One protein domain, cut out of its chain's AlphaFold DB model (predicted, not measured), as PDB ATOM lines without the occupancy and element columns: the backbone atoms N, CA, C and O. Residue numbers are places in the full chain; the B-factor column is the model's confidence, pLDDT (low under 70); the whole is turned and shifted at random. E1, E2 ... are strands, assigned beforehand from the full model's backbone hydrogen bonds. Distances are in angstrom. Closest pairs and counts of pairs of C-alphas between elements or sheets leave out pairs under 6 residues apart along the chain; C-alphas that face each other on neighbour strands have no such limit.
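AT A GLANCE: This is residues 13 to 92 of the 95 residues of an uncharacterized protein of Flavobacteriales bacterium (UniProt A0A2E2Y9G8). The domain is a small closed barrel of six strands, E1 to E6, each strand beside the next along the chain and the long, bent E6 closing the ring against E1. Two long loops, residues 28 to 41 and 46 to 56, join E2 to E3 and E3 to E4. The 80 printed residues have no named helix; the class is all strand, and the strands form a meander, each the antiparallel neighbour of the one before. The whole is compact, with a radius of gyration of the C-alphas of 12.6 A and spans of 34 by 27 by 22 A.

HOW THE PARTS SIT: E6, residues 79 to 91, bends by 102 degrees at residue 88. On one side of it is E5, residues 66 to 73, antiparallel at 149 degrees in a hairpin, with N 82 and O 69 2.8 A apart. On the other side is E1, residues 13 to 16, antiparallel at 117 degrees, with N 15 and O 87 2.8 A apart. E1 forms a hairpin with E2, residues 22 to 27, where N 14 and O 23 are 2.9 A apart. E2 forms one with E3, residues 42 to 45, where N 26 and O 43 are 2.9 A apart. E4, residues 57 to 62, forms hairpins with E3, N 58 to O 44 at 2.8 A, and with E5, N 61 to O 68 at 2.8 A. Among the pairs apart are E3 and E6.

IN THESE COORDINATES: E1 begins at C-alpha 13, (116.589, 169.033, 132.308), and E6 ends at C-alpha 91, (112.342, 164.563, 134.640). From first to last C-alpha E6 measures 25.9 A, E5 20.6 A, E2 17.4 A, E4 13.6 A, and E1 and E3 9.9 A each.

THE WHOLE: The C-alphas farthest apart, of Glu 75 and Tyr 92, are 37.0 A apart. The printed part has no cut. Confidence is under 70 at residue 32 and residues 49 to 53.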
ATOM      1  N   ALA A  13     116.129 167.704 132.676       93.88
ATOM      2  CA  ALA A  13     116.589 169.033 132.308       93.88
ATOM      3  C   ALA A  13     115.813 170.120 133.052       93.88
ATOM      4  O   ALA A  13     114.660 169.930 133.447       93.88
ATOM      5  N   PHE A  14     116.422 171.286 133.214       94.50
ATOM      6  CA  PHE A  14     115.772 172.459 133.786       94.50
ATOM      7  C   PHE A  14     116.312 173.747 133.162       94.50
ATOM      8  O   PHE A  14     117.312 173.751 132.448       94.50
ATOM      9  N   VAL A  15     115.625 174.855 133.433       94.50
ATOM     10  CA  VAL A  15     116.064 176.200 133.062       94.50
ATOM     11  C   VAL A  15     116.425 176.955 134.333       94.50
ATOM     12  O   VAL A  15     115.591 177.085 135.228       94.50
ATOM     13  N   GLU A  16     117.649 177.454 134.415       93.00
ATOM     14  CA  GLU A  16     118.094 178.338 135.492       93.00
ATOM     15  C   GLU A  16     117.351 179.685 135.375       93.00
ATOM     16  O   GLU A  16     117.068 180.178 134.277       93.00
ATOM     17  N   LYS A  17     116.856 180.217 136.496       92.62
ATOM     18  CA  LYS A  17     115.828 181.263 136.471       92.62
ATOM     19  C   LYS A  17     116.383 182.650 136.148       92.62
ATOM     20  O   LYS A  17     115.649 183.395 135.492       92.62
ATOM     21  N   GLU A  18     117.585 182.978 136.609       90.62
ATOM     22  CA  GLU A  18     118.188 184.312 136.540       90.62
ATOM     23  C   GLU A  18     118.746 184.608 135.147       90.62
ATOM     24  O   GLU A  18     118.391 185.621 134.549       90.62
ATOM     25  N   VAL A  19     119.549 183.699 134.593       89.94
ATOM     26  CA  VAL A  19     120.194 183.832 133.278       89.94
ATOM     27  C   VAL A  19     119.346 183.197 132.175       89.94
ATOM     28  O   VAL A  19     119.374 183.641 131.028       89.94
ATOM     29  N   GLY A  20     118.535 182.187 132.503       90.44
ATOM     30  CA  GLY A  20     117.669 181.519 131.524       90.44
ATOM     31  C   GLY A  20     118.359 180.398 130.747       90.44
ATOM     32  O   GLY A  20     117.826 179.947 129.730       90.44
ATOM     33  N   ASN A  21     119.518 179.939 131.220       90.31
ATOM     34  CA  ASN A  21     120.260 178.847 130.601       90.31
ATOM     35  C   ASN A  21     119.559 177.505 130.825       90.31
ATOM     36  O   ASN A  21     118.981 177.253 131.883       90.31
ATOM     37  N   VAL A  22     119.616 176.638 129.814       90.69
ATOM     38  CA  VAL A  22     119.096 175.269 129.891       90.69
ATOM     39  C   VAL A  22     120.232 174.350 130.312       90.69
ATOM     40  O   VAL A  22     121.297 174.374 129.697       90.69
ATOM     41  N   PHE A  23     119.976 173.519 131.315       91.75
ATOM     42  CA  PHE A  23     120.917 172.516 131.789       91.75
ATOM     43  C   PHE A  23     120.265 171.140 131.805       91.75
ATOM     44  O   PHE A  23     119.084 170.997 132.130       91.75
ATOM     45  N   GLU A  24     121.063 170.133 131.477       92.56
ATOM     46  CA  GLU A  24     120.718 168.724 131.631       92.56
ATOM     47  C   GLU A  24     121.482 168.152 132.822       92.56
ATOM     48  O   GLU A  24     122.567 168.633 133.175       92.56
ATOM     49  N   TYR A  25     120.908 167.135 133.457       92.94
ATOM     50  CA  TYR A  25     121.535 166.466 134.586       92.94
ATOM     51  C   TYR A  25     121.323 164.955 134.555       92.94
ATOM     52  O   TYR A  25     120.322 164.454 134.037       92.94
ATOM     53  N   SER A  26     122.287 164.251 135.134       93.00
ATOM     54  CA  SER A  26     122.366 162.790 135.196       93.00
ATOM     55  C   SER A  26     122.546 162.341 136.645       93.00
ATOM     56  O   SER A  26     122.822 163.164 137.522       93.00
ATOM     57  N   LEU A  27     122.408 161.042 136.907       92.06
ATOM     58  CA  LEU A  27     122.817 160.479 138.195       92.06
ATOM     59  C   LEU A  27     124.336 160.568 138.360       92.06
ATOM     60  O   LEU A  27     125.090 160.493 137.388       92.06
ATOM     61  N   ASN A  28     124.775 160.738 139.601       89.25
ATOM     62  CA  ASN A  28     126.183 160.685 139.941       89.25
ATOM     63  C   ASN A  28     126.679 159.228 139.922       89.25
ATOM     64  O   ASN A  28     126.250 158.418 140.740       89.25
ATOM     65  N   ASP A  29     127.562 158.905 138.973       87.31
ATOM     66  CA  ASP A  29     128.238 157.607 138.833       87.31
ATOM     67  C   ASP A  29     129.689 157.615 139.364       87.31
ATOM     68  O   ASP A  29     130.435 156.668 139.117       87.31
ATOM     69  N   GLU A  30     130.107 158.664 140.089       84.12
ATOM     70  CA  GLU A  30     131.428 158.703 140.728       84.12
ATOM     71  C   GLU A  30     131.542 157.687 141.873       84.12
ATOM     72  O   GLU A  30     130.562 157.403 142.567       84.12
ATOM     73  N   PRO A  31     132.746 157.137 142.110       78.31
ATOM     74  CA  PRO A  31     132.954 156.183 143.185       78.31
ATOM     75  C   PRO A  31     132.663 156.808 144.558       78.31
ATOM     76  O   PRO A  31     133.010 157.955 144.829       78.31
ATOM     77  N   TYR A  32     132.078 156.011 145.457       67.44
ATOM     78  CA  TYR A  32     131.684 156.418 146.817       67.44
ATOM     79  C   TYR A  32     132.832 156.944 147.695       67.44
ATOM     80  O   TYR A  32     132.580 157.551 148.727       67.44
ATOM     81  N   ASN A  33     134.092 156.708 147.321       70.00
ATOM     82  CA  ASN A  33     135.248 157.283 148.016       70.00
ATOM     83  C   ASN A  33     135.471 158.767 147.683       70.00
ATOM     84  O   ASN A  33     136.363 159.392 148.255       70.00
ATOM     85  N   ASN A  34     134.697 159.326 146.753       74.31
ATOM     86  CA  ASN A  34     134.670 160.750 146.505       74.31
ATOM     87  C   ASN A  34     133.889 161.438 147.630       74.31
ATOM     88  O   ASN A  34     132.704 161.171 147.818       74.31
ATOM     89  N   HIS A  35     134.553 162.339 148.353       74.06
ATOM     90  CA  HIS A  35     133.988 163.069 149.489       74.06
ATOM     91  C   HIS A  35     132.735 163.899 149.145       74.06
ATOM     92  O   HIS A  35     131.983 164.255 150.044       74.06
ATOM     93  N   LEU A  36     132.482 164.171 147.859       77.25
ATOM     94  CA  LEU A  36     131.277 164.855 147.371       77.25
ATOM     95  C   LEU A  36     130.204 163.893 146.841       77.25
ATOM     96  O   LEU A  36     129.074 164.297 146.580       77.25
ATOM     97  N   GLY A  37     130.539 162.617 146.646       71.00
ATOM     98  CA  GLY A  37     129.645 161.642 146.022       71.00
ATOM     99  C   GLY A  37     128.398 161.327 146.851       71.00
ATOM    100  O   GLY A  37     127.341 161.070 146.278       71.00
ATOM    101  N   GLU A  38     128.505 161.384 148.181       74.62
ATOM    102  CA  GLU A  38     127.406 161.063 149.101       74.62
ATOM    103  C   GLU A  38     126.351 162.181 149.172       74.62
ATOM    104  O   GLU A  38     125.151 161.906 149.126       74.62
ATOM    105  N   ASP A  39     126.787 163.443 149.204       82.50
ATOM    106  CA  ASP A  39     125.899 164.601 149.380       82.50
ATOM    107  C   ASP A  39     125.288 165.117 148.064       82.50
ATOM    108  O   ASP A  39     124.251 165.796 148.060       82.50
ATOM    109  N   PHE A  40     125.912 164.789 146.927       90.56
ATOM    110  CA  PHE A  40     125.532 165.285 145.605       90.56
ATOM    111  C   PHE A  40     125.158 164.133 144.661       90.56
ATOM    112  O   PHE A  40     125.996 163.653 143.892       90.56
ATOM    113  N   PRO A  41     123.884 163.693 144.664       91.75
ATOM    114  CA  PRO A  41     123.442 162.527 143.897       91.75
ATOM    115  C   PRO A  41     123.337 162.772 142.384       91.75
ATOM    116  O   PRO A  41     123.049 161.842 141.630       91.75
ATOM    117  N   HIS A  42     123.547 164.006 141.916       92.94
ATOM    118  CA  HIS A  42     123.394 164.380 140.514       92.94
ATOM    119  C   HIS A  42     124.663 165.011 139.936       92.94
ATOM    120  O   HIS A  42     125.457 165.637 140.638       92.94
ATOM    121  N   LYS A  43     124.802 164.913 138.613       92.69
ATOM    122  CA  LYS A  43     125.786 165.643 137.808       92.69
ATOM    123  C   LYS A  43     125.063 166.606 136.883       92.69
ATOM    124  O   LYS A  43     124.220 166.168 136.107       92.69
ATOM    125  N   ILE A  44     125.398 167.893 136.937       92.25
ATOM    126  CA  ILE A  44     124.891 168.902 135.997       92.25
ATOM    127  C   ILE A  44     125.932 169.159 134.917       92.25
ATOM    128  O   ILE A  44     127.098 169.408 135.216       92.25
ATOM    129  N   TRP A  45     125.497 169.150 133.663       90.88
ATOM    130  CA  TRP A  45     126.353 169.345 132.495       90.88
ATOM    131  C   TRP A  45     126.402 170.829 132.119       90.88
ATOM    132  O   TRP A  45     125.401 171.395 131.683       90.88
ATOM    133  N   VAL A  46     127.556 171.470 132.338       86.50
ATOM    134  CA  VAL A  46     127.721 172.941 132.254       86.50
ATOM    135  C   VAL A  46     128.541 173.419 131.056       86.50
ATOM    136  O   VAL A  46     128.534 174.606 130.741       86.50
ATOM    137  N   GLY A  47     129.225 172.514 130.365       77.94
ATOM    138  CA  GLY A  47     129.994 172.838 129.162       77.94
ATOM    139  C   GLY A  47     131.448 173.107 129.431       77.94
ATOM    140  O   GLY A  47     131.922 173.007 130.557       77.94
ATOM    141  N   GLY A  48     132.179 173.357 128.346       71.50
ATOM    142  CA  GLY A  48     133.613 173.603 128.416       71.50
ATOM    143  C   GLY A  48     134.454 172.364 128.703       71.50
ATOM    144  O   GLY A  48     135.587 172.521 129.133       71.50
ATOM    145  N   LYS A  49     133.945 171.145 128.455       67.94
ATOM    146  CA  LYS A  49     134.787 169.942 128.503       67.94
ATOM    147  C   LYS A  49     136.045 170.171 127.653       67.94
ATOM    148  O   LYS A  49     135.930 170.618 126.514       67.94
ATOM    149  N   ASP A  50     137.212 169.904 128.234       63.59
ATOM    150  CA  ASP A  50     138.538 170.098 127.624       63.59
ATOM    151  C   ASP A  50     138.941 171.569 127.373       63.59
ATOM    152  O   ASP A  50     140.007 171.843 126.819       63.59
ATOM    153  N   ILE A  51     138.148 172.541 127.841       66.94
ATOM    154  CA  ILE A  51     138.529 173.956 127.905       66.94
ATOM    155  C   ILE A  51     139.093 174.228 129.300       66.94
ATOM    156  O   ILE A  51     138.417 174.009 130.301       66.94
ATOM    157  N   CYS A  52     140.339 174.701 129.376       60.75
ATOM    158  CA  CYS A  52     141.005 175.047 130.641       60.75
ATOM    159  C   CYS A  52     140.987 173.920 131.701       60.75
ATOM    160  O   CYS A  52     140.925 174.202 132.893       60.75
ATOM    161  N   GLY A  53     141.022 172.649 131.278       64.69
ATOM    162  CA  GLY A  53     141.012 171.497 132.189       64.69
ATOM    163  C   GLY A  53     139.657 171.199 132.845       64.69
ATOM    164  O   GLY A  53     139.605 170.420 133.791       64.69
ATOM    165  N   MET A  54     138.559 171.793 132.367       71.25
ATOM    166  CA  MET A  54     137.229 171.532 132.915       71.25
ATOM    167  C   MET A  54     136.696 170.159 132.486       71.25
ATOM    168  O   MET A  54     136.754 169.774 131.315       71.25
ATOM    169  N   THR A  55     136.085 169.446 133.431       76.19
ATOM    170  CA  THR A  55     135.485 168.117 133.217       76.19
ATOM    171  C   THR A  55     134.194 168.166 132.386       76.19
ATOM    172  O   THR A  55     133.749 167.151 131.848       76.19
ATOM    173  N   GLY A  56     133.579 169.347 132.259       85.62
ATOM    174  CA  GLY A  56     132.323 169.560 131.527       85.62
ATOM    175  C   GLY A  56     131.047 169.292 132.334       85.62
ATOM    176  O   GLY A  56     129.946 169.451 131.800       85.62
ATOM    177  N   TRP A  57     131.173 168.923 133.611       89.50
ATOM    178  CA  TRP A  57     130.065 168.728 134.549       89.50
ATOM    179  C   TRP A  57     130.444 169.165 135.971       89.50
ATOM    180  O   TRP A  57     131.623 169.350 136.272       89.50
ATOM    181  N   ARG A  58     129.437 169.348 136.835       89.75
ATOM    182  CA  ARG A  58     129.572 169.708 138.259       89.75
ATOM    183  C   ARG A  58     128.705 168.808 139.139       89.75
ATOM    184  O   ARG A  58     127.628 168.390 138.706       89.75
ATOM    185  N   PHE A  59     129.158 168.536 140.362       91.81
ATOM    186  CA  PHE A  59     128.345 167.862 141.377       91.81
ATOM    187  C   PHE A  59     127.161 168.730 141.770       91.81
ATOM    188  O   PHE A  59     127.290 169.950 141.916       91.81
ATOM    189  N   ALA A  60     126.004 168.100 141.925       93.31
ATOM    190  CA  ALA A  60     124.790 168.807 142.249       93.31
ATOM    191  C   ALA A  60     123.767 167.972 143.015       93.31
ATOM    192  O   ALA A  60     123.724 166.743 142.958       93.31
ATOM    193  N   ASN A  61     122.865 168.684 143.677       94.19
ATOM    194  CA  ASN A  61     121.618 168.153 144.188       94.19
ATOM    195  C   ASN A  61     120.456 168.936 143.561       94.19
ATOM    196  O   ASN A  61     120.212 170.095 143.904       94.19
ATOM    197  N   VAL A  62     119.779 168.310 142.596       93.69
ATOM    198  CA  VAL A  62     118.619 168.863 141.901       93.69
ATOM    199  C   VAL A  62     117.353 168.374 142.588       93.69
ATOM    200  O   VAL A  62     117.039 167.187 142.576       93.69
ATOM    201  N   VAL A  63     116.607 169.311 143.163       92.62
ATOM    202  CA  VAL A  63     115.282 169.066 143.744       92.62
ATOM    203  C   VAL A  63     114.209 169.809 142.943       92.62
ATOM    204  O   VAL A  63     114.491 170.429 141.923       92.62
ATOM    205  N   LYS A  64     112.952 169.775 143.405       91.06
ATOM    206  CA  LYS A  64     111.779 170.283 142.665       91.06
ATOM    207  C   LYS A  64     111.917 171.716 142.124       91.06
ATOM    208  O   LYS A  64     111.391 172.013 141.056       91.06
ATOM    209  N   THR A  65     112.539 172.625 142.876       94.38
ATOM    210  CA  THR A  65     112.590 174.061 142.526       94.38
ATOM    211  C   THR A  65     113.966 174.700 142.684       94.38
ATOM    212  O   THR A  65     114.110 175.894 142.417       94.38
ATOM    213  N   VAL A  66     114.969 173.938 143.120       95.81
ATOM    214  CA  VAL A  66     116.324 174.435 143.385       95.81
ATOM    215  C   VAL A  66     117.337 173.396 142.917       95.81
ATOM    216  O   VAL A  66     117.137 172.202 143.135       95.81
ATOM    217  N   ALA A  67     118.420 173.855 142.302       94.88
ATOM    218  CA  ALA A  67     119.623 173.068 142.075       94.88
ATOM    219  C   ALA A  67     120.747 173.634 142.950       94.88
ATOM    220  O   ALA A  67     121.102 174.803 142.815       94.88
ATOM    221  N   THR A  68     121.276 172.824 143.864       95.12
ATOM    222  CA  THR A  68     122.490 173.159 144.622       95.12
ATOM    223  C   THR A  68     123.679 172.589 143.865       95.12
ATOM    224  O   THR A  68     123.717 171.380 143.659       95.12
ATOM    225  N   ILE A  69     124.615 173.430 143.436       92.94
ATOM    226  CA  ILE A  69     125.761 173.066 142.593       92.94
ATOM    227  C   ILE A  69     127.060 173.354 143.323       92.94
ATOM    228  O   ILE A  69     127.188 174.395 143.961       92.94
ATOM    229  N   VAL A  70     128.036 172.465 143.168       91.94
ATOM    230  CA  VAL A  70     129.419 172.710 143.575       91.94
ATOM    231  C   VAL A  70     130.130 173.498 142.475       91.94
ATOM    232  O   VAL A  70     130.263 173.011 141.347       91.94
ATOM    233  N   VAL A  71     130.576 174.716 142.783       89.38
ATOM    234  CA  VAL A  71     131.270 175.590 141.819       89.38
ATOM    235  C   VAL A  71     132.784 175.569 141.978       89.38
ATOM    236  O   VAL A  71     133.494 175.675 140.975       89.38
ATOM    237  N   ASP A  72     133.265 175.372 143.201       85.94
ATOM    238  CA  ASP A  72     134.687 175.376 143.537       85.94
ATOM    239  C   ASP A  72     134.952 174.577 144.821       85.94
ATOM    240  O   ASP A  72     134.007 174.125 145.473       85.94
ATOM    241  N   GLU A  73     136.219 174.430 145.189       86.38
ATOM    242  CA  GLU A  73     136.662 173.943 146.498       86.38
ATOM    243  C   GLU A  73     137.363 175.089 147.245       86.38
ATOM    244  O   GLU A  73     138.122 175.857 146.655       86.38
ATOM    245  N   ASP A  74     137.077 175.252 148.537       86.88
ATOM    246  CA  ASP A  74     137.706 176.284 149.359       86.88
ATOM    247  C   ASP A  74     139.136 175.902 149.790       86.88
ATOM    248  O   ASP A  74     139.667 174.842 149.453       86.88
ATOM    249  N   GLU A  75     139.789 176.773 150.565       90.06
ATOM    250  CA  GLU A  75     141.164 176.557 151.040       90.06
ATOM    251  C   GLU A  75     141.339 175.326 151.952       90.06
ATOM    252  O   GLU A  75     142.465 174.878 152.175       90.06
ATOM    253  N   PHE A  76     140.240 174.760 152.457       86.31
ATOM    254  CA  PHE A  76     140.209 173.551 153.275       86.31
ATOM    255  C   PHE A  76     139.772 172.312 152.479       86.31
ATOM    256  O   PHE A  76     139.661 171.230 153.060       86.31
ATOM    257  N   GLY A  77     139.546 172.446 151.168       81.31
ATOM    258  CA  GLY A  77     139.040 171.379 150.308       81.31
ATOM    259  C   GLY A  77     137.558 171.075 150.531       81.31
ATOM    260  O   GLY A  77     137.117 169.966 150.243       81.31
ATOM    261  N   LEU A  78     136.788 172.016 151.087       86.44
ATOM    262  CA  LEU A  78     135.340 171.885 151.227       86.44
ATOM    263  C   LEU A  78     134.632 172.473 150.000       86.44
ATOM    264  O   LEU A  78     135.090 173.465 149.431       86.44
ATOM    265  N   PRO A  79     133.485 171.910 149.588       89.44
ATOM    266  CA  PRO A  79     132.790 172.374 148.399       89.44
ATOM    267  C   PRO A  79     132.156 173.754 148.614       89.44
ATOM    268  O   PRO A  79     131.339 173.959 149.515       89.44
ATOM    269  N   VAL A  80     132.451 174.684 147.711       91.19
ATOM    270  CA  VAL A  80     131.743 175.959 147.582       91.19
ATOM    271  C   VAL A  80     130.457 175.722 146.798       91.19
ATOM    272  O   VAL A  80     130.482 175.269 145.649       91.19
ATOM    273  N   LEU A  81     129.319 176.023 147.429       92.44
ATOM    274  CA  LEU A  81     127.990 175.734 146.892       92.44
ATOM    275  C   LEU A  81     127.281 176.988 146.389       92.44
ATOM    276  O   LEU A  81     127.166 177.981 147.106       92.44
ATOM    277  N   GLU A  82     126.670 176.881 145.216       93.94
ATOM    278  CA  GLU A  82     125.702 177.845 144.706       93.94
ATOM    279  C   GLU A  82     124.300 177.243 144.656       93.94
ATOM    280  O   GLU A  82     124.111 176.060 144.370       93.94
ATOM    281  N   LYS A  83     123.290 178.073 144.927       94.44
ATOM    282  CA  LYS A  83     121.881 177.688 144.826       94.44
ATOM    283  C   LYS A  83     121.249 178.394 143.648       94.44
ATOM    284  O   LYS A  83     121.111 179.613 143.657       94.44
ATOM    285  N   TRP A  84     120.802 177.616 142.676       94.75
ATOM    286  CA  TRP A  84     120.113 178.121 141.501       94.75
ATOM    287  C   TRP A  84     118.622 177.833 141.617       94.75
ATOM    288  O   TRP A  84     118.203 176.686 141.795       94.75
ATOM    289  N   PHE A  85     117.795 178.868 141.491       96.31
ATOM    290  CA  PHE A  85     116.360 178.672 141.321       96.31
ATOM    291  C   PHE A  85     116.090 178.170 139.908       96.31
ATOM    292  O   PHE A  85     116.577 178.747 138.936       96.31
ATOM    293  N   ILE A  86     115.279 177.120 139.783       95.94
ATOM    294  CA  ILE A  86     115.013 176.489 138.487       95.94
ATOM    295  C   ILE A  86     113.542 176.611 138.086       95.94
ATOM    296  O   ILE A  86     112.637 176.689 138.921       95.94
ATOM    297  N   LYS A  87     113.298 176.625 136.777       94.81
ATOM    298  CA  LYS A  87     111.974 176.599 136.141       94.81
ATOM    299  C   LYS A  87     111.966 175.582 135.004       94.81
ATOM    300  O   LYS A  87     113.018 175.152 134.541       94.81
ATOM    301  N   ASN A  88     110.776 175.203 134.537       94.06
ATOM    302  CA  ASN A  88     110.607 174.207 133.469       94.06
ATOM    303  C   ASN A  88     111.376 172.897 133.737       94.06
ATOM    304  O   ASN A  88     111.937 172.313 132.811       94.06
ATOM    305  N   HIS A  89     111.413 172.457 134.999       94.69
ATOM    306  CA  HIS A  89     112.058 171.207 135.398       94.69
ATOM    307  C   HIS A  89     111.299 170.020 134.804       94.69
ATOM    308  O   HIS A  89     110.106 169.838 135.048       94.69
ATOM    309  N   ARG A  90     111.995 169.247 133.974       93.12
ATOM    310  CA  ARG A  90     111.510 168.033 133.323       93.12
ATOM    311  C   ARG A  90     112.361 166.875 133.814       93.12
ATOM    312  O   ARG A  90     113.583 166.929 133.721       93.12
ATOM    313  N   VAL A  91     111.706 165.842 134.320       91.62
ATOM    314  CA  VAL A  91     112.342 164.563 134.640       91.62
ATOM    315  C   VAL A  91     112.080 163.630 133.465       91.62
ATOM    316  O   VAL A  91     110.951 163.554 132.974       91.62
ATOM    317  N   TYR A  92     113.130 162.991 132.969       88.56
ATOM    318  CA  TYR A  92     113.041 161.974 131.937       88.56
ATOM    319  C   TYR A  92     112.829 160.641 132.638       88.56
ATOM    320  O   TYR A  92     113.675 160.180 133.396       88.56
TER     321      TYR A  92